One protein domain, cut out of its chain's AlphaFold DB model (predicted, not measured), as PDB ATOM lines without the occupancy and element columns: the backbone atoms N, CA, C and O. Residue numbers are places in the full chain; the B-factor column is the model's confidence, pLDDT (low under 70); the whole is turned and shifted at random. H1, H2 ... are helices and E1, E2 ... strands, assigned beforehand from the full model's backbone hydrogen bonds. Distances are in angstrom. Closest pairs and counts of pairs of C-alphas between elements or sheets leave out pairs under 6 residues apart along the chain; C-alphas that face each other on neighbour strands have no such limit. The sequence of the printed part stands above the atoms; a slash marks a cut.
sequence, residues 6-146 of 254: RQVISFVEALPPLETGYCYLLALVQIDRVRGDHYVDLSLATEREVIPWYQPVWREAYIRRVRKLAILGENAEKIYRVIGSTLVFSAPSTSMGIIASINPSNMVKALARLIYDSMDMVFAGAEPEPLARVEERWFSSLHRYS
ATOM      1  N   ARG A   6      -8.514  41.590  55.419       97.69
ATOM      2  CA  ARG A   6      -7.769  42.855  55.329       97.69
ATOM      3  C   ARG A   6      -6.634  42.728  54.323       97.69
ATOM      4  O   ARG A   6      -6.472  43.601  53.486       97.69
ATOM      5  N   GLN A   7      -5.945  41.590  54.332       97.81
ATOM      6  CA  GLN A   7      -4.919  41.238  53.348       97.81
ATOM      7  C   GLN A   7      -5.469  41.192  51.914       97.81
ATOM      8  O   GLN A   7      -4.833  41.710  50.996       97.81
ATOM      9  N   VAL A   8      -6.683  40.657  51.718       97.94
ATOM     10  CA  VAL A   8      -7.363  40.687  50.408       97.94
ATOM     11  C   VAL A   8      -7.642  42.129  49.976       97.94
ATOM     12  O   VAL A   8      -7.409  42.481  48.823       97.94
ATOM     13  N   ILE A   9      -8.141  42.968  50.890       98.12
ATOM     14  CA  ILE A   9      -8.436  44.381  50.613       98.12
ATOM     15  C   ILE A   9      -7.151  45.120  50.225       98.12
ATOM     16  O   ILE A   9      -7.105  45.701  49.144       98.12
ATOM     17  N   SER A  10      -6.092  45.019  51.034       97.81
ATOM     18  CA  SER A  10      -4.800  45.658  50.764       97.81
ATOM     19  C   SER A  10      -4.199  45.207  49.432       97.81
ATOM     20  O   SER A  10      -3.677  46.029  48.681       97.81
ATOM     21  N   PHE A  11      -4.328  43.922  49.087       97.62
ATOM     22  CA  PHE A  11      -3.907  43.418  47.782       97.62
ATOM     23  C   PHE A  11      -4.660  44.101  46.633       97.62
ATOM     24  O   PHE A  11      -4.036  44.604  45.701       97.62
ATOM     25  N   VAL A  12      -5.993  44.164  46.708       97.25
ATOM     26  CA  VAL A  12      -6.849  44.765  45.668       97.25
ATOM     27  C   VAL A  12      -6.646  46.279  45.550       97.25
ATOM     28  O   VAL A  12      -6.718  46.838  44.453       97.25
ATOM     29  N   GLU A  13      -6.386  46.962  46.660       96.88
ATOM     30  CA  GLU A  13      -6.059  48.390  46.680       96.88
ATOM     31  C   GLU A  13      -4.728  48.679  45.987       96.88
ATOM     32  O   GLU A  13      -4.636  49.649  45.232       96.88
ATOM     33  N   ALA A  14      -3.741  47.801  46.172       95.81
ATOM     34  CA  ALA A  14      -2.432  47.918  45.549       95.81
ATOM     35  C   ALA A  14      -2.431  47.586  44.043       95.81
ATOM     36  O   ALA A  14      -1.478  47.935  43.343       95.81
ATOM     37  N   LEU A  15      -3.475  46.948  43.501       95.62
ATOM     38  CA  LEU A  15      -3.567  46.690  42.062       95.62
ATOM     39  C   LEU A  15      -3.766  47.994  41.254       95.62
ATOM     40  O   LEU A  15      -4.506  48.890  41.683       95.62
ATOM     41  N   PRO A  16      -3.176  48.098  40.043       93.75
ATOM     42  CA  PRO A  16      -3.412  49.216  39.138       93.75
ATOM     43  C   PRO A  16      -4.910  49.450  38.860       93.75
ATOM     44  O   PRO A  16      -5.698  48.500  38.837       93.75
ATOM     45  N   PRO A  17      -5.343  50.695  38.602       92.94
ATOM     46  CA  PRO A  17      -6.724  50.956  38.210       92.94
ATOM     47  C   PRO A  17      -7.077  50.259  36.886       92.94
ATOM     48  O   PRO A  17      -6.242  50.157  35.983       92.94
ATOM     49  N   LEU A  18      -8.328  49.804  36.759       93.62
ATOM     50  CA  LEU A  18      -8.862  49.318  35.487       93.62
ATOM     51  C   LEU A  18      -9.178  50.489  34.555       93.62
ATOM     52  O   LEU A  18      -9.922  51.399  34.910       93.62
ATOM     53  N   GLU A  19      -8.631  50.425  33.347       93.44
ATOM     54  CA  GLU A  19      -8.951  51.342  32.254       93.44
ATOM     55  C   GLU A  19     -10.054  50.759  31.359       93.44
ATOM     56  O   GLU A  19     -10.291  49.547  31.339       93.44
ATOM     57  N   THR A  20     -10.708  51.616  30.575       95.00
ATOM     58  CA  THR A  20     -11.726  51.206  29.601       95.00
ATOM     59  C   THR A  20     -11.213  50.098  28.681       95.00
ATOM     60  O   THR A  20     -10.141  50.206  28.086       95.00
ATOM     61  N   GLY A  21     -11.991  49.023  28.548       95.44
ATOM     62  CA  GLY A  21     -11.645  47.862  27.726       95.44
ATOM     63  C   GLY A  21     -10.743  46.831  28.410       95.44
ATOM     64  O   GLY A  21     -10.341  45.871  27.751       95.44
ATOM     65  N   TYR A  22     -10.434  46.997  29.701       96.94
ATOM     66  CA  TYR A  22      -9.607  46.061  30.465       96.94
ATOM     67  C   TYR A  22     -10.384  45.279  31.533       96.94
ATOM     68  O   TYR A  22     -11.492  45.648  31.921       96.94
ATOM     69  N   CYS A  23      -9.811  44.184  32.024       97.31
ATOM     70  CA  CYS A  23     -10.368  43.412  33.134       97.31
ATOM     71  C   CYS A  23      -9.283  42.756  33.990       97.31
ATOM     72  O   CYS A  23      -8.181  42.508  33.507       97.31
ATOM     73  N   TYR A  24      -9.616  42.404  35.230       97.31
ATOM     74  CA  TYR A  24      -8.815  41.475  36.030       97.31
ATOM     75  C   TYR A  24      -9.333  40.047  35.914       97.31
ATOM     76  O   TYR A  24     -10.515  39.825  35.641       97.31
ATOM     77  N   LEU A  25      -8.431  39.094  36.146       95.88
ATOM     78  CA  LEU A  25      -8.698  37.663  36.090       95.88
ATOM     79  C   LEU A  25      -8.438  37.037  37.453       95.88
ATOM     80  O   LEU A  25      -7.388  37.269  38.055       95.88
ATOM     81  N   LEU A  26      -9.381  36.218  37.892       96.00
ATOM     82  CA  LEU A  26      -9.290  35.380  39.074       96.00
ATOM     83  C   LEU A  26      -9.593  33.939  38.680       96.00
ATOM     84  O   LEU A  26     -10.463  33.687  37.846       96.00
ATOM     85  N   ALA A  27      -8.901  32.991  39.295       93.94
ATOM     86  CA  ALA A  27      -9.171  31.579  39.096       93.94
ATOM     87  C   ALA A  27      -9.046  30.810  40.408       93.94
ATOM     88  O   ALA A  27      -8.152  31.073  41.215       93.94
ATOM     89  N   LEU A  28      -9.935  29.839  40.598       92.75
ATOM     90  CA  LEU A  28      -9.773  28.785  41.591       92.75
ATOM     91  C   LEU A  28      -9.066  27.613  40.910       92.75
ATOM     92  O   LEU A  28      -9.538  27.116  39.888       92.75
ATOM     93  N   VAL A  29      -7.940  27.179  41.462       88.69
ATOM     94  CA  VAL A  29      -7.103  26.117  40.892       88.69
ATOM     95  C   VAL A  29      -6.848  25.017  41.911       88.69
ATOM     96  O   VAL A  29      -6.784  25.279  43.111       88.69
ATOM     97  N   GLN A  30      -6.662  23.792  41.423       84.94
ATOM     98  CA  GLN A  30      -6.131  22.687  42.214       84.94
ATOM     99  C   GLN A  30      -4.610  22.624  42.037       84.94
ATOM    100  O   GLN A  30      -4.118  22.361  40.941       84.94
ATOM    101  N   ILE A  31      -3.860  22.845  43.110       75.12
ATOM    102  CA  ILE A  31      -2.421  23.134  43.059       75.12
ATOM    103  C   ILE A  31      -1.592  21.914  42.659       75.12
ATOM    104  O   ILE A  31      -0.640  22.063  41.903       75.12
ATOM    105  N   ASP A  32      -1.996  20.699  43.038       64.94
ATOM    106  CA  ASP A  32      -1.276  19.471  42.650       64.94
ATOM    107  C   ASP A  32      -1.328  19.189  41.137       64.94
ATOM    108  O   ASP A  32      -0.493  18.461  40.598       64.94
ATOM    109  N   ARG A  33      -2.301  19.779  40.427       50.81
ATOM    110  CA  ARG A  33      -2.403  19.729  38.958       50.81
ATOM    111  C   ARG A  33      -1.594  20.829  38.276       50.81
ATOM    112  O   ARG A  33      -1.298  20.721  37.090       50.81
ATOM    113  N   VAL A  34      -1.197  21.848  39.028       51.62
ATOM    114  CA  VAL A  34      -0.275  22.889  38.589       51.62
ATOM    115  C   VAL A  34       1.143  22.350  38.779       51.62
ATOM    116  O   VAL A  34       1.829  22.626  39.761       51.62
ATOM    117  N   ARG A  35       1.568  21.479  37.857       39.94
ATOM    118  CA  ARG A  35       2.929  20.935  37.845       39.94
ATOM    119  C   ARG A  35       3.935  22.081  37.787       39.94
ATOM    120  O   ARG A  35       4.007  22.746  36.769       39.94
ATOM    121  N   GLY A  36       4.717  22.231  38.858       39.72
ATOM    122  CA  GLY A  36       6.188  22.297  38.872       39.72
ATOM    123  C   GLY A  36       6.935  23.394  38.109       39.72
ATOM    124  O   GLY A  36       8.116  23.566  38.404       39.72
ATOM    125  N   ASP A  37       6.273  24.121  37.221       39.97
ATOM    126  CA  ASP A  37       6.815  25.166  36.376       39.97
ATOM    127  C   ASP A  37       6.134  26.477  36.762       39.97
ATOM    128  O   ASP A  37       4.978  26.508  37.182       39.97
ATOM    129  N   HIS A  38       6.858  27.581  36.640       47.97
ATOM    130  CA  HIS A  38       6.462  28.925  37.077       47.97
ATOM    131  C   HIS A  38       5.220  29.502  36.355       47.97
ATOM    132  O   HIS A  38       4.918  30.687  36.480       47.97
ATOM    133  N   TYR A  39       4.489  28.665  35.615       50.53
ATOM    134  CA  TYR A  39       3.310  28.971  34.830       50.53
ATOM    135  C   TYR A  39       2.139  28.107  35.287       50.53
ATOM    136  O   TYR A  39       2.129  26.890  35.113       50.53
ATOM    137  N   VAL A  40       1.117  28.753  35.850       59.59
ATOM    138  CA  VAL A  40      -0.146  28.071  36.119       59.59
ATOM    139  C   VAL A  40      -0.905  27.898  34.811       59.59
ATOM    140  O   VAL A  40      -1.264  28.889  34.171       59.59
ATOM    141  N   ASP A  41      -1.178  26.652  34.421       63.94
ATOM    142  CA  ASP A  41      -2.081  26.380  33.307       63.94
ATOM    143  C   ASP A  41      -3.523  26.715  33.717       63.94
ATOM    144  O   ASP A  41      -4.200  25.965  34.424       63.94
ATOM    145  N   LEU A  42      -4.001  27.878  33.273       66.88
ATOM    146  CA  LEU A  42      -5.354  28.369  33.542       66.88
ATOM    147  C   LEU A  42      -6.448  27.537  32.848       66.88
ATOM    148  O   LEU A  42      -7.632  27.689  33.176       66.88
ATOM    149  N   SER A  43      -6.096  26.639  31.921       61.78
ATOM    150  CA  SER A  43      -7.040  25.644  31.397       61.78
ATOM    151  C   SER A  43      -7.457  24.634  32.476       61.78
ATOM    152  O   SER A  43      -8.574  24.127  32.446       61.78
ATOM    153  N   LEU A  44      -6.632  24.447  33.511       67.69
ATOM    154  CA  LEU A  44      -6.915  23.572  34.652       67.69
ATOM    155  C   LEU A  44      -7.662  24.283  35.791       67.69
ATOM    156  O   LEU A  44      -7.920  23.676  36.835       67.69
ATOM    157  N   ALA A  45      -8.015  25.561  35.609       83.06
ATOM    158  CA  ALA A  45      -8.835  26.290  36.564       83.06
ATOM    159  C   ALA A  45     -10.207  25.628  36.715       83.06
ATOM    160  O   ALA A  45     -10.912  25.364  35.741       83.06
ATOM    161  N   THR A  46     -10.575  25.380  37.964       85.62
ATOM    162  CA  THR A  46     -11.848  24.774  38.344       85.62
ATOM    163  C   THR A  46     -12.989  25.787  38.265       85.62
ATOM    164  O   THR A  46     -14.100  25.427  37.900       85.62
ATOM    165  N   GLU A  47     -12.702  27.055  38.561       91.69
ATOM    166  CA  GLU A  47     -13.624  28.181  38.391       91.69
ATOM    167  C   GLU A  47     -12.838  29.390  37.874       91.69
ATOM    168  O   GLU A  47     -11.683  29.601  38.260       91.69
ATOM    169  N   ARG A  48     -13.467  30.191  37.011       93.06
ATOM    170  CA  ARG A  48     -12.874  31.372  36.375       93.06
ATOM    171  C   ARG A  48     -13.755  32.582  36.615       93.06
ATOM    172  O   ARG A  48     -14.969  32.523  36.459       93.06
ATOM    173  N   GLU A  49     -13.134  33.695  36.960       96.00
ATOM    174  CA  GLU A  49     -13.826  34.932  37.281       96.00
ATOM    175  C   GLU A  49     -13.166  36.105  36.565       96.00
ATOM    176  O   GLU A  49     -11.947  36.286  36.603       96.00
ATOM    177  N   VAL A  50     -13.992  36.914  35.907       96.25
ATOM    178  CA  VAL A  50     -13.562  38.109  35.178       96.25
ATOM    179  C   VAL A  50     -14.161  39.332  35.858       96.25
ATOM    180  O   VAL A  50     -15.367  39.397  36.102       96.25
ATOM    181  N   ILE A  51     -13.315  40.320  36.145       97.38
ATOM    182  CA  ILE A  51     -13.703  41.596  36.745       97.38
ATOM    183  C   ILE A  51     -13.538  42.680  35.677       97.38
ATOM    184  O   ILE A  51     -12.431  43.195  35.499       97.38
ATOM    185  N   PRO A  52     -14.594  42.991  34.909       96.31
ATOM    186  CA  PRO A  52     -14.513  43.927  33.799       96.31
ATOM    187  C   PRO A  52     -14.517  45.388  34.261       96.31
ATOM    188  O   PRO A  52     -15.140  45.735  35.264       96.31
ATOM    189  N   TRP A  53     -13.888  46.261  33.470       94.25
ATOM    190  CA  TRP A  53     -13.806  47.708  33.715       94.25
ATOM    191  C   TRP A  53     -15.165  48.401  33.890       94.25
ATOM    192  O   TRP A  53     -15.253  49.389  34.609       94.25
ATOM    193  N   TYR A  54     -16.221  47.900  33.240       92.00
ATOM    194  CA  TYR A  54     -17.549  48.515  33.284       92.00
ATOM    195  C   TYR A  54     -18.293  48.259  34.603       92.00
ATOM    196  O   TYR A  54     -19.420  48.718  34.761       92.00
ATOM    197  N   GLN A  55     -17.699  47.528  35.555       92.31
ATOM    198  CA  GLN A  55     -18.215  47.458  36.921       92.31
ATOM    199  C   GLN A  55     -17.800  48.722  37.689       92.31
ATOM    200  O   GLN A  55     -16.613  48.872  37.986       92.31
ATOM    201  N   PRO A  56     -18.748  49.607  38.071       83.38
ATOM    202  CA  PRO A  56     -18.424  50.911  38.660       83.38
ATOM    203  C   PRO A  56     -17.558  50.816  39.920       83.38
ATOM    204  O   PRO A  56     -16.697  51.658  40.153       83.38
ATOM    205  N   VAL A  57     -17.747  49.749  40.704       93.44
ATOM    206  CA  VAL A  57     -16.969  49.462  41.915       93.44
ATOM    207  C   VAL A  57     -16.211  48.144  41.751       93.44
ATOM    208  O   VAL A  57     -16.430  47.163  42.463       93.44
ATOM    209  N   TRP A  58     -15.328  48.097  40.749       95.50
ATOM    210  CA  TRP A  58     -14.603  46.877  40.378       95.50
ATOM    211  C   TRP A  58     -13.795  46.277  41.537       95.50
ATOM    212  O   TRP A  58     -13.693  45.058  41.616       95.50
ATOM    213  N   ARG A  59     -13.269  47.093  42.466       96.62
ATOM    214  CA  ARG A  59     -12.542  46.601  43.654       96.62
ATOM    215  C   ARG A  59     -13.444  45.797  44.585       96.62
ATOM    216  O   ARG A  59     -13.105  44.681  44.966       96.62
ATOM    217  N   GLU A  60     -14.631  46.312  44.894       97.19
ATOM    218  CA  GLU A  60     -15.623  45.572  45.682       97.19
ATOM    219  C   GLU A  60     -16.101  44.323  44.947       97.19
ATOM    220  O   GLU A  60     -16.299  43.268  45.551       97.19
ATOM    221  N   ALA A  61     -16.285  44.415  43.630       96.88
ATOM    222  CA  ALA A  61     -16.626  43.253  42.831       96.88
ATOM    223  C   ALA A  61     -15.517  42.192  42.865       96.88
ATOM    224  O   ALA A  61     -15.826  41.023  43.075       96.88
ATOM    225  N   TYR A  62     -14.250  42.593  42.767       97.88
ATOM    226  CA  TYR A  62     -13.090  41.720  42.913       97.88
ATOM    227  C   TYR A  62     -13.110  41.008  44.265       97.88
ATOM    228  O   TYR A  62     -13.067  39.781  44.310       97.88
ATOM    229  N   ILE A  63     -13.264  41.748  45.366       98.00
ATOM    230  CA  ILE A  63     -13.334  41.173  46.717       98.00
ATOM    231  C   ILE A  63     -14.509  40.189  46.833       98.00
ATOM    232  O   ILE A  63     -14.364  39.105  47.400       98.00
ATOM    233  N   ARG A  64     -15.676  40.519  46.260       97.38
ATOM    234  CA  ARG A  64     -16.829  39.604  46.214       97.38
ATOM    235  C   ARG A  64     -16.534  38.336  45.411       97.38
ATOM    236  O   ARG A  64     -16.937  37.260  45.846       97.38
ATOM    237  N   ARG A  65     -15.817  38.429  44.285       97.75
ATOM    238  CA  ARG A  65     -15.391  37.253  43.506       97.75
ATOM    239  C   ARG A  65     -14.382  36.406  44.274       97.75
ATOM    240  O   ARG A  65     -14.556  35.196  44.321       97.75
ATOM    241  N   VAL A  66     -13.418  37.015  44.971       97.81
ATOM    242  CA  VAL A  66     -12.515  36.282  45.878       97.81
ATOM    243  C   VAL A  66     -13.317  35.534  46.945       97.81
ATOM    244  O   VAL A  66     -13.082  34.349  47.140       97.81
ATOM    245  N   ARG A  67     -14.312  36.171  47.581       97.56
ATOM    246  CA  ARG A  67     -15.202  35.507  48.556       97.56
ATOM    247  C   ARG A  67     -15.976  34.337  47.948       97.56
ATOM    248  O   ARG A  67     -16.030  33.278  48.562       97.56
ATOM    249  N   LYS A  68     -16.541  34.505  46.746       97.06
ATOM    250  CA  LYS A  68     -17.217  33.417  46.021       97.06
ATOM    251  C   LYS A  68     -16.260  32.240  45.801       97.06
ATOM    252  O   LYS A  68     -16.598  31.116  46.158       97.06
ATOM    253  N   LEU A  69     -15.070  32.495  45.254       96.50
ATOM    254  CA  LEU A  69     -14.067  31.458  44.981       96.50
ATOM    255  C   LEU A  69     -13.582  30.773  46.263       96.50
ATOM    256  O   LEU A  69     -13.361  29.567  46.265       96.50
ATOM    257  N   ALA A  70     -13.476  31.522  47.358       95.44
ATOM    258  CA  ALA A  70     -13.162  31.001  48.681       95.44
ATOM    259  C   ALA A  70     -14.212  29.992  49.164       95.44
ATOM    260  O   ALA A  70     -13.860  28.863  49.490       95.44
ATOM    261  N   ILE A  71     -15.498  30.359  49.109       94.94
ATOM    262  CA  ILE A  71     -16.610  29.468  49.479       94.94
ATOM    263  C   ILE A  71     -16.613  28.206  48.607       94.94
ATOM    264  O   ILE A  71     -16.802  27.100  49.118       94.94
ATOM    265  N   LEU A  72     -16.384  28.353  47.298       93.75
ATOM    266  CA  LEU A  72     -16.292  27.218  46.376       93.75
ATOM    267  C   LEU A  72     -15.111  26.304  46.719       93.75
ATOM    268  O   LEU A  72     -15.274  25.087  46.758       93.75
ATOM    269  N   GLY A  73     -13.944  26.876  47.009       91.88
ATOM    270  CA  GLY A  73     -12.753  26.120  47.377       91.88
ATOM    271  C   GLY A  73     -12.873  25.413  48.733       91.88
ATOM    272  O   GLY A  73     -12.420  24.282  48.862       91.88
ATOM    273  N   GLU A  74     -13.532  26.020  49.724       91.94
ATOM    274  CA  GLU A  74     -13.838  25.381  51.018       91.94
ATOM    275  C   GLU A  74     -14.811  24.204  50.887       91.94
ATOM    276  O   GLU A  74     -14.807  23.294  51.712       91.94
ATOM    277  N   ASN A  75     -15.651  24.219  49.853       91.44
ATOM    278  CA  ASN A  75     -16.609  23.157  49.563       91.44
ATOM    279  C   ASN A  75     -16.162  22.274  48.389       91.44
ATOM    280  O   ASN A  75     -16.974  21.512  47.855       91.44
ATOM    281  N   ALA A  76     -14.887  22.340  47.994       89.31
ATOM    282  CA  ALA A  76     -14.385  21.667  46.801       89.31
ATOM    283  C   ALA A  76     -14.610  20.152  46.837       89.31
ATOM    284  O   ALA A  76     -15.002  19.573  45.827       89.31
ATOM    285  N   GLU A  77     -14.490  19.523  48.005       88.44
ATOM    286  CA  GLU A  77     -14.728  18.081  48.158       88.44
ATOM    287  C   GLU A  77     -16.175  17.664  47.859       88.44
ATOM    288  O   GLU A  77     -16.445  16.520  47.476       88.44
ATOM    289  N   LYS A  78     -17.125  18.586  48.024       88.31
ATOM    290  CA  LYS A  78     -18.549  18.353  47.761       88.31
ATOM    291  C   LYS A  78     -18.912  18.668  46.314       88.31
ATOM    292  O   LYS A  78     -19.752  17.979  45.748       88.31
ATOM    293  N   ILE A  79     -18.286  19.697  45.744       86.12
ATOM    294  CA  ILE A  79     -18.665  20.285  44.453       86.12
ATOM    295  C   ILE A  79     -17.871  19.665  43.302       86.12
ATOM    296  O   ILE A  79     -18.431  19.366  42.250       86.12
ATOM    297  N   TYR A  80     -16.570  19.457  43.492       84.12
ATOM    298  CA  TYR A  80     -15.660  19.103  42.415       84.12
ATOM    299  C   TYR A  80     -15.237  17.637  42.481       84.12
ATOM    300  O   TYR A  80     -15.034  17.034  43.543       84.12
ATOM    301  N   ARG A  81     -15.102  17.052  41.292       79.19
ATOM    302  CA  ARG A  81     -14.653  15.681  41.081       79.19
ATOM    303  C   ARG A  81     -13.444  15.700  40.162       79.19
ATOM    304  O   ARG A  81     -13.472  16.277  39.080       79.19
ATOM    305  N   VAL A  82     -12.378  15.058  40.610       70.69
ATOM    306  CA  VAL A  82     -11.179  14.795  39.833       70.69
ATOM    307  C   VAL A  82     -11.360  13.448  39.156       70.69
ATOM    308  O   VAL A  82     -11.400  12.415  39.819       70.69
ATOM    309  N   ILE A  83     -11.456  13.471  37.829       67.31
ATOM    310  CA  ILE A  83     -11.432  12.265  37.005       67.31
ATOM    311  C   ILE A  83      -9.963  11.940  36.711       67.31
ATOM    312  O   ILE A  83      -9.282  12.690  36.011       67.31
ATOM    313  N   GLY A  84      -9.460  10.867  37.314       61.56
ATOM    314  CA  GLY A  84      -8.239  10.178  36.904       61.56
ATOM    315  C   GLY A  84      -8.544   9.098  35.861       61.56
ATOM    316  O   GLY A  84      -9.702   8.840  35.545       61.56
ATOM    317  N   SER A  85      -7.506   8.435  35.342       60.19
ATOM    318  CA  SER A  85      -7.631   7.415  34.284       60.19
ATOM    319  C   SER A  85      -8.566   6.250  34.637       60.19
ATOM    320  O   SER A  85      -9.153   5.654  33.742       60.19
ATOM    321  N   THR A  86      -8.725   5.932  35.924       52.69
ATOM    322  CA  THR A  86      -9.584   4.836  36.411       52.69
ATOM    323  C   THR A  86     -10.356   5.163  37.690       52.69
ATOM    324  O   THR A  86     -11.146   4.344  38.154       52.69
ATOM    325  N   LEU A  87     -10.146   6.341  38.285       58.53
ATOM    326  CA  LEU A  87     -10.706   6.705  39.586       58.53
ATOM    327  C   LEU A  87     -11.279   8.115  39.550       58.53
ATOM    328  O   LEU A  87     -10.629   9.042  39.072       58.53
ATOM    329  N   VAL A  88     -12.473   8.274  40.115       70.50
ATOM    330  CA  VAL A  88     -13.078   9.580  40.375       70.50
ATOM    331  C   VAL A  88     -12.989   9.841  41.870       70.50
ATOM    332  O   VAL A  88     -13.569   9.100  42.659       70.50
ATOM    333  N   PHE A  89     -12.269  10.885  42.268       77.44
ATOM    334  CA  PHE A  89     -12.160  11.284  43.670       77.44
ATOM    335  C   PHE A  89     -12.527  12.752  43.859       77.44
ATOM    336  O   PHE A  89     -12.480  13.557  42.929       77.44
ATOM    337  N   SER A  90     -12.947  13.107  45.067       79.31
ATOM    338  CA  SER A  90     -13.253  14.491  45.425       79.31
ATOM    339  C   SER A  90     -11.984  15.341  45.418       79.31
ATOM    340  O   SER A  90     -10.953  14.898  45.921       79.31
ATOM    341  N   ALA A  91     -12.050  16.559  44.873       79.31
ATOM    342  CA  ALA A  91     -10.924  17.491  44.945       79.31
ATOM    343  C   ALA A  91     -10.708  17.918  46.410       79.31
ATOM    344  O   ALA A  91     -11.633  18.498  46.981       79.31
ATOM    345  N   PRO A  92      -9.544  17.647  47.032       82.94
ATOM    346  CA  PRO A  92      -9.314  18.008  48.427       82.94
ATOM    347  C   PRO A  92      -9.352  19.522  48.603       82.94
ATOM    348  O   PRO A  92      -8.642  20.241  47.894       82.94
ATOM    349  N   SER A  93     -10.107  20.014  49.582       84.56
ATOM    350  CA  SER A  93     -10.250  21.462  49.814       84.56
ATOM    351  C   SER A  93      -8.904  22.106  50.174       84.56
ATOM    352  O   SER A  93      -8.625  23.248  49.816       84.56
ATOM    353  N   THR A  94      -8.018  21.337  50.812       83.19
ATOM    354  CA  THR A  94      -6.641  21.727  51.153       83.19
ATOM    355  C   THR A  94      -5.728  21.895  49.938       83.19
ATOM    356  O   THR A  94      -4.732  22.611  50.024       83.19
ATOM    357  N   SER A  95      -6.060  21.281  48.800       83.81
ATOM    358  CA  SER A  95      -5.291  21.383  47.551       83.81
ATOM    359  C   SER A  95      -5.728  22.556  46.667       83.81
ATOM    360  O   SER A  95      -5.135  22.792  45.615       83.81
ATOM    361  N   MET A  96      -6.758  23.299  47.078       87.88
ATOM    362  CA  MET A  96      -7.280  24.427  46.318       87.88
ATOM    363  C   MET A  96      -6.505  25.714  46.622       87.88
ATOM    364  O   MET A  96      -5.959  25.904  47.712       87.88
ATOM    365  N   GLY A  97      -6.484  26.624  45.653       91.00
ATOM    366  CA  GLY A  97      -5.957  27.971  45.829       91.00
ATOM    367  C   GLY A  97      -6.609  28.970  44.887       91.00
ATOM    368  O   GLY A  97      -7.046  28.617  43.792       91.00
ATOM    369  N   ILE A  98      -6.669  30.228  45.320       94.19
ATOM    370  CA  ILE A  98      -7.149  31.337  44.493       94.19
ATOM    371  C   ILE A  98      -5.936  32.065  43.933       94.19
ATOM    372  O   ILE A  98      -5.104  32.558  44.694       94.19
ATOM    373  N   ILE A  99      -5.860  32.155  42.611       93.25
ATOM    374  CA  ILE A  99      -4.833  32.915  41.903       93.25
ATOM    375  C   ILE A  99      -5.450  34.087  41.151       93.25
ATOM    376  O   ILE A  99      -6.608  34.045  40.725       93.25
ATOM    377  N   ALA A 100      -4.649  35.123  40.969       94.12
ATOM    378  CA  ALA A 100      -5.009  36.347  40.289       94.12
ATOM    379  C   ALA A 100      -3.972  36.707  39.236       94.12
ATOM    380  O   ALA A 100      -2.771  36.634  39.491       94.12
ATOM    381  N   SER A 101      -4.425  37.211  38.091       93.56
ATOM    382  CA  SER A 101      -3.536  38.035  37.277       93.56
ATOM    383  C   SER A 101      -3.396  39.396  37.949       93.56
ATOM    384  O   SER A 101      -4.387  40.105  38.133       93.56
ATOM    385  N   ILE A 102      -2.168  39.762  38.323       94.25
ATOM    386  CA  ILE A 102      -1.869  41.084  38.904       94.25
ATOM    387  C   ILE A 102      -1.936  42.204  37.866       94.25
ATOM    388  O   ILE A 102      -1.967  43.382  38.212       94.25
ATOM    389  N   ASN A 103      -1.964  41.845  36.584       95.44
ATOM    390  CA  ASN A 103      -2.030  42.789  35.489       95.44
ATOM    391  C   ASN A 103      -3.411  42.779  34.824       95.44
ATOM    392  O   ASN A 103      -3.979  41.714  34.591       95.44
ATOM    393  N   PRO A 104      -3.935  43.950  34.430       95.56
ATOM    394  CA  PRO A 104      -5.195  44.012  33.712       95.56
ATOM    395  C   PRO A 104      -5.042  43.529  32.260       95.56
ATOM    396  O   PRO A 104      -4.081  43.874  31.568       95.56
ATOM    397  N   SER A 105      -6.028  42.778  31.780       95.75
ATOM    398  CA  SER A 105      -6.092  42.166  30.448       95.75
ATOM    399  C   SER A 105      -6.948  42.955  29.472       95.75
ATOM    400  O   SER A 105      -8.025  43.413  29.832       95.75
ATOM    401  N   ASN A 106      -6.491  43.104  28.224       96.62
ATOM    402  CA  ASN A 106      -7.245  43.805  27.182       96.62
ATOM    403  C   ASN A 106      -8.349  42.905  26.601       96.62
ATOM    404  O   ASN A 106      -8.065  41.963  25.858       96.62
ATOM    405  N   MET A 107      -9.607  43.232  26.896       96.69
ATOM    406  CA  MET A 107     -10.769  42.435  26.494       96.69
ATOM    407  C   MET A 107     -10.995  42.446  24.980       96.69
ATOM    408  O   MET A 107     -11.358  41.424  24.408       96.69
ATOM    409  N   VAL A 108     -10.755  43.581  24.317       95.25
ATOM    410  CA  VAL A 108     -10.989  43.732  22.870       95.25
ATOM    411  C   VAL A 108     -10.013  42.866  22.075       95.25
ATOM    412  O   VAL A 108     -10.423  42.106  21.202       95.25
ATOM    413  N   LYS A 109      -8.719  42.927  22.418       96.31
ATOM    414  CA  LYS A 109      -7.685  42.094  21.787       96.31
ATOM    415  C   LYS A 109      -7.918  40.612  22.057       96.31
ATOM    416  O   LYS A 109      -7.792  39.805  21.140       96.31
ATOM    417  N   ALA A 110      -8.296  40.265  23.286       95.56
ATOM    418  CA  ALA A 110      -8.633  38.893  23.634       95.56
ATOM    419  C   ALA A 110      -9.834  38.371  22.838       95.56
ATOM    420  O   ALA A 110      -9.814  37.222  22.410       95.56
ATOM    421  N   LEU A 111     -10.856  39.202  22.599       95.44
ATOM    422  CA  LEU A 111     -12.058  38.786  21.874       95.44
ATOM    423  C   LEU A 111     -11.748  38.572  20.396       95.44
ATOM    424  O   LEU A 111     -12.099  37.536  19.840       95.44
ATOM    425  N   ALA A 112     -11.031  39.517  19.784       95.62
ATOM    426  CA  ALA A 112     -10.558  39.373  18.412       95.62
ATOM    427  C   ALA A 112      -9.735  38.087  18.242       95.62
ATOM    428  O   ALA A 112      -9.920  37.358  17.270       95.62
ATOM    429  N   ARG A 113      -8.878  37.766  19.222       93.25
ATOM    430  CA  ARG A 113      -8.100  36.527  19.209       93.25
ATOM    431  C   ARG A 113      -8.960  35.280  19.368       93.25
ATOM    432  O   ARG A 113      -8.730  34.325  18.642       93.25
ATOM    433  N   LEU A 114      -9.937  35.286  20.273       93.56
ATOM    434  CA  LEU A 114     -10.846  34.155  20.462       93.56
ATOM    435  C   LEU A 114     -11.626  33.841  19.180       93.56
ATOM    436  O   LEU A 114     -11.788  32.670  18.834       93.56
ATOM    437  N   ILE A 115     -12.099  34.878  18.482       93.12
ATOM    438  CA  ILE A 115     -12.794  34.743  17.198       93.12
ATOM    439  C   ILE A 115     -11.843  34.150  16.159       93.12
ATOM    440  O   ILE A 115     -12.185  33.146  15.544       93.12
ATOM    441  N   TYR A 116     -10.644  34.723  16.020       92.88
ATOM    442  CA  TYR A 116      -9.626  34.244  15.085       92.88
ATOM    443  C   TYR A 116      -9.259  32.773  15.338       92.88
ATOM    444  O   TYR A 116      -9.385  31.948  14.440       92.88
ATOM    445  N   ASP A 117      -8.920  32.419  16.582       88.88
ATOM    446  CA  ASP A 117      -8.573  31.043  16.963       88.88
ATOM    447  C   ASP A 117      -9.759  30.085  16.735       88.88
ATOM    448  O   ASP A 117      -9.565  28.941  16.339       88.88
ATOM    449  N   SER A 118     -11.002  30.535  16.938       89.56
ATOM    450  CA  SER A 118     -12.188  29.713  16.657       89.56
ATOM    451  C   SER A 118     -12.429  29.509  15.163       89.56
ATOM    452  O   SER A 118     -12.802  28.410  14.763       89.56
ATOM    453  N   MET A 119     -12.216  30.538  14.339       89.69
ATOM    454  CA  MET A 119     -12.323  30.426  12.884       89.69
ATOM    455  C   MET A 119     -11.272  29.463  12.336       89.69
ATOM    456  O   MET A 119     -11.625  28.563  11.578       89.69
ATOM    457  N   ASP A 120     -10.019  29.593  12.774       88.62
ATOM    458  CA  ASP A 120      -8.928  28.701  12.371       88.62
ATOM    459  C   ASP A 120      -9.250  27.236  12.695       88.62
ATOM    460  O   ASP A 120      -9.050  26.359  11.857       88.62
ATOM    461  N   MET A 121      -9.821  26.960  13.872       87.50
ATOM    462  CA  MET A 121     -10.244  25.608  14.254       87.50
ATOM    463  C   MET A 121     -11.350  25.061  13.343       87.50
ATOM    464  O   MET A 121     -11.288  23.901  12.943       87.50
ATOM    465  N   VAL A 122     -12.340  25.886  12.988       86.94
ATOM    466  CA  VAL A 122     -13.413  25.489  12.061       86.94
ATOM    467  C   VAL A 122     -12.846  25.186  10.674       86.94
ATOM    468  O   VAL A 122     -13.162  24.145  10.101       86.94
ATOM    469  N   PHE A 123     -11.976  26.049  10.141       88.44
ATOM    470  CA  PHE A 123     -11.358  25.839   8.828       88.44
ATOM    471  C   PHE A 123     -10.390  24.652   8.804       88.44
ATOM    472  O   PHE A 123     -10.272  23.987   7.777       88.44
ATOM    473  N   ALA A 124      -9.742  24.348   9.928       87.12
ATOM    474  CA  ALA A 124      -8.908  23.162  10.089       87.12
ATOM    475  C   ALA A 124      -9.715  21.859  10.255       87.12
ATOM    476  O   ALA A 124      -9.118  20.791  10.368       87.12
ATOM    477  N   GLY A 125     -11.053  21.926  10.281       84.50
ATOM    478  CA  GLY A 125     -11.916  20.756  10.448       84.50
ATOM    479  C   GLY A 125     -11.875  20.163  11.858       84.50
ATOM    480  O   GLY A 125     -12.032  18.955  12.010       84.50
ATOM    481  N   ALA A 126     -11.629  20.986  12.883       78.62
ATOM    482  CA  ALA A 126     -11.617  20.530  14.268       78.62
ATOM    483  C   ALA A 126     -12.980  19.958  14.688       78.62
ATOM    484  O   ALA A 126     -14.037  20.440  14.271       78.62
ATOM    485  N   GLU A 127     -12.952  18.962  15.572       78.50
ATOM    486  CA  GLU A 127     -14.171  18.425  16.168       78.50
ATOM    487  C   GLU A 127     -14.923  19.492  16.998       78.50
ATOM    488  O   GLU A 127     -14.325  20.469  17.466       78.50
ATOM    489  N   PRO A 128     -16.240  19.323  17.229       76.00
ATOM    490  CA  PRO A 128     -17.039  20.288  17.986       76.00
ATOM    491  C   PRO A 128     -16.594  20.478  19.443       76.00
ATOM    492  O   PRO A 128     -16.827  21.538  20.024       76.00
ATOM    493  N   GLU A 129     -15.965  19.473  20.056       76.19
ATOM    494  CA  GLU A 129     -15.624  19.498  21.484       76.19
ATOM    495  C   GLU A 129     -14.620  20.618  21.845       76.19
ATOM    496  O   GLU A 129     -14.910  21.406  22.751       76.19
ATOM    497  N   PRO A 130     -13.494  20.800  21.126       69.94
ATOM    498  CA  PRO A 130     -12.634  21.972  21.295       69.94
ATOM    499  C   PRO A 130     -13.350  23.325  21.120       69.94
ATOM    500  O   PRO A 130     -13.009  24.301  21.794       69.94
ATOM    501  N   LEU A 131     -14.359  23.398  20.241       71.25
ATOM    502  CA  LEU A 131     -15.160  24.610  20.051       71.25
ATOM    503  C   LEU A 131     -16.091  24.870  21.243       71.25
ATOM    504  O   LEU A 131     -16.264  26.028  21.624       71.25
ATOM    505  N   ALA A 132     -16.617  23.823  21.882       73.88
ATOM    506  CA  ALA A 132     -17.516  23.929  23.032       73.88
ATOM    507  C   ALA A 132     -16.850  24.538  24.283       73.88
ATOM    508  O   ALA A 132     -17.529  25.146  25.109       73.88
ATOM    509  N   ARG A 133     -15.516  24.478  24.403       83.25
ATOM    510  CA  ARG A 133     -14.751  25.045  25.536       83.25
ATOM    511  C   ARG A 133     -14.482  26.548  25.389       83.25
ATOM    512  O   ARG A 133     -13.358  27.022  25.565       83.25
ATOM    513  N   VAL A 134     -15.502  27.322  25.008       86.06
ATOM    514  CA  VAL A 134     -15.375  28.769  24.735       86.06
ATOM    515  C   VAL A 134     -14.887  29.534  25.964       86.06
ATOM    516  O   VAL A 134     -14.031  30.401  25.826       86.06
ATOM    517  N   GLU A 135     -15.377  29.207  27.160       86.19
ATOM    518  CA  GLU A 135     -15.003  29.909  28.395       86.19
ATOM    519  C   GLU A 135     -13.518  29.737  28.748       86.19
ATOM    520  O   GLU A 135     -12.843  30.708  29.098       86.19
ATOM    521  N   GLU A 136     -12.975  28.525  28.596       86.00
ATOM    522  CA  GLU A 136     -11.555  28.235  28.833       86.00
ATOM    523  C   GLU A 136     -10.667  28.993  27.843       86.00
ATOM    524  O   GLU A 136      -9.671  29.619  28.225       86.00
ATOM    525  N   ARG A 137     -11.060  28.987  26.562       87.94
ATOM    526  CA  ARG A 137     -10.357  29.698  25.486       87.94
ATOM    527  C   ARG A 137     -10.445  31.211  25.659       87.94
ATOM    528  O   ARG A 137      -9.451  31.908  25.446       87.94
ATOM    529  N   TRP A 138     -11.596  31.723  26.092       91.38
ATOM    530  CA  TRP A 138     -11.793  33.134  26.412       91.38
ATOM    531  C   TRP A 138     -10.861  33.579  27.537       91.38
ATOM    532  O   TRP A 138     -10.105  34.535  27.371       91.38
ATOM    533  N   PHE A 139     -10.849  32.849  28.651       91.12
ATOM    534  CA  PHE A 139     -10.009  33.172  29.802       91.12
ATOM    535  C   PHE A 139      -8.511  33.074  29.480       91.12
ATOM    536  O   PHE A 139      -7.730  33.953  29.849       91.12
ATOM    537  N   SER A 140      -8.116  32.058  28.712       88.38
ATOM    538  CA  SER A 140      -6.739  31.902  28.223       88.38
ATOM    539  C   SER A 140      -6.329  33.056  27.302       88.38
ATOM    540  O   SER A 140      -5.225  33.594  27.420       88.38
ATOM    541  N   SER A 141      -7.234  33.491  26.418       91.56
ATOM    542  CA  SER A 141      -7.016  34.650  25.544       91.56
ATOM    543  C   SER A 141      -6.865  35.932  26.356       91.56
ATOM    544  O   SER A 141      -5.930  36.694  26.126       91.56
ATOM    545  N   LEU A 142      -7.722  36.152  27.356       93.75
ATOM    546  CA  LEU A 142      -7.600  37.285  28.269       93.75
ATOM    547  C   LEU A 142      -6.234  37.308  28.957       93.75
ATOM    548  O   LEU A 142      -5.565  38.342  28.950       93.75
ATOM    549  N   HIS A 143      -5.784  36.180  29.505       91.00
ATOM    550  CA  HIS A 143      -4.495  36.103  30.192       91.00
ATOM    551  C   HIS A 143      -3.314  36.445  29.269       91.00
ATOM    552  O   HIS A 143      -2.424  37.207  29.655       91.00
ATOM    553  N   ARG A 144      -3.347  35.969  28.016       89.50
ATOM    554  CA  ARG A 144      -2.334  36.269  26.986       89.50
ATOM    555  C   ARG A 144      -2.196  37.768  26.703       89.50
ATOM    556  O   ARG A 144      -1.098  38.229  26.407       89.50
ATOM    557  N   TYR A 145      -3.290  38.524  26.792       92.19
ATOM    558  CA  TYR A 145      -3.303  39.977  26.578       92.19
ATOM    559  C   TYR A 145      -3.315  40.784  27.882       92.19
ATOM    560  O   TYR A 145      -3.789  41.929  27.896       92.19
ATOM    561  N   SER A 146      -2.788  40.211  28.968       92.19
ATOM    562  CA  SER A 146      -2.434  40.965  30.171       92.19
ATOM    563  C   SER A 146      -1.385  42.032  29.849       92.19
ATOM    564  O   SER A 146      -0.484  41.845  29.026       92.19
TER     565      SER A 146
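What this domain is: This is residues 6 to 146 of the 254 residues of an uncharacterized protein of Thermoprotei archaeon (UniProt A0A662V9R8). A narrow, twisted sheet of three strands, E2, E1 and E5, lies between two helices: long H2 runs along one face and shorter H6 crosses the other, making three layers, with helices on both faces of a sheet. Long H4 packs on H6, H1 packs on residues 59 to 63 of H2, and the small hairpin E3 and E4 lies far from the mean of the C-alphas. The printed part has 141 residues with six named helices and five named strands, in the order H1 E1 E2 H2 H3 E3 E4 E5 H4 H5 H6. The class is mixed, the sheet E2 - E1 - E5 is antiparallel, and the whole is compact, with a radius of gyration of the C-alphas of 16.3 A and spans of 44 by 37 by 26 A.

How they stand to each other: H1, residues 6 to 14, touches H2, residues 58 to 74, at a steep tilt of 41 degrees, opposite ways; the closest C-alphas, Val 12 and Arg 59, are 6.3 A apart. Inner strand E1, residues 22 to 30, has two antiparallel neighbours. With E2, residues 45 to 52, it forms a hairpin, N 26 and O 49 being 2.9 A apart; with E5, residues 96 to 101, N 29 and O 97 are 2.9 A apart. H2 is on the sheet at a height of 8.9 A, over E1 and only just not over E2, where 2 of its C-alphas fall. It runs along the strands, at 10 degrees to E1 on the local plane; the C-alphas of Leu 28 and Leu 69 are their closest, 6.1 A. H3, residues 76 to 79, only grazes the sheet. E3, residues 81 to 83, and E4, residues 88 to 90, form an antiparallel hairpin, with N 82 and O 89 2.8 A apart. H4, residues 107 to 123, touches H6, residues 134 to 144, at a steep tilt of 54 degrees, opposite ways, closest at the C-alphas of Ala 110 and Ser 141, 4.9 A. H5, residues 128 to 132, is close to H4 but not clearly touching, 6.8 A between the closest C-alphas, Ser 118 and Leu 131. H6 is on the opposite face from H2, at a height of 9.3 A, across the strands. Every O i to N i+4 pair is within hydrogen-bond range in H1, H2, H4, H5 and H6; H3 is too short for one.

Where its parts are: H1 begins at C-alpha 6 (-7.769, 42.855, 55.329). E1 is 26.4 A long, H2 24.0 A and H4 24.2 A. H6 ends at C-alpha 144 (-2.334, 36.269, 26.986).

The domain as a whole: The C-alphas of Arg 6 and Gly 125 are the two farthest apart, 50.2 A. The printed part has no cut; the link E1 to E2 is long. Confidence is under 70 at residues 32 to 44, 83 to 87 and 130.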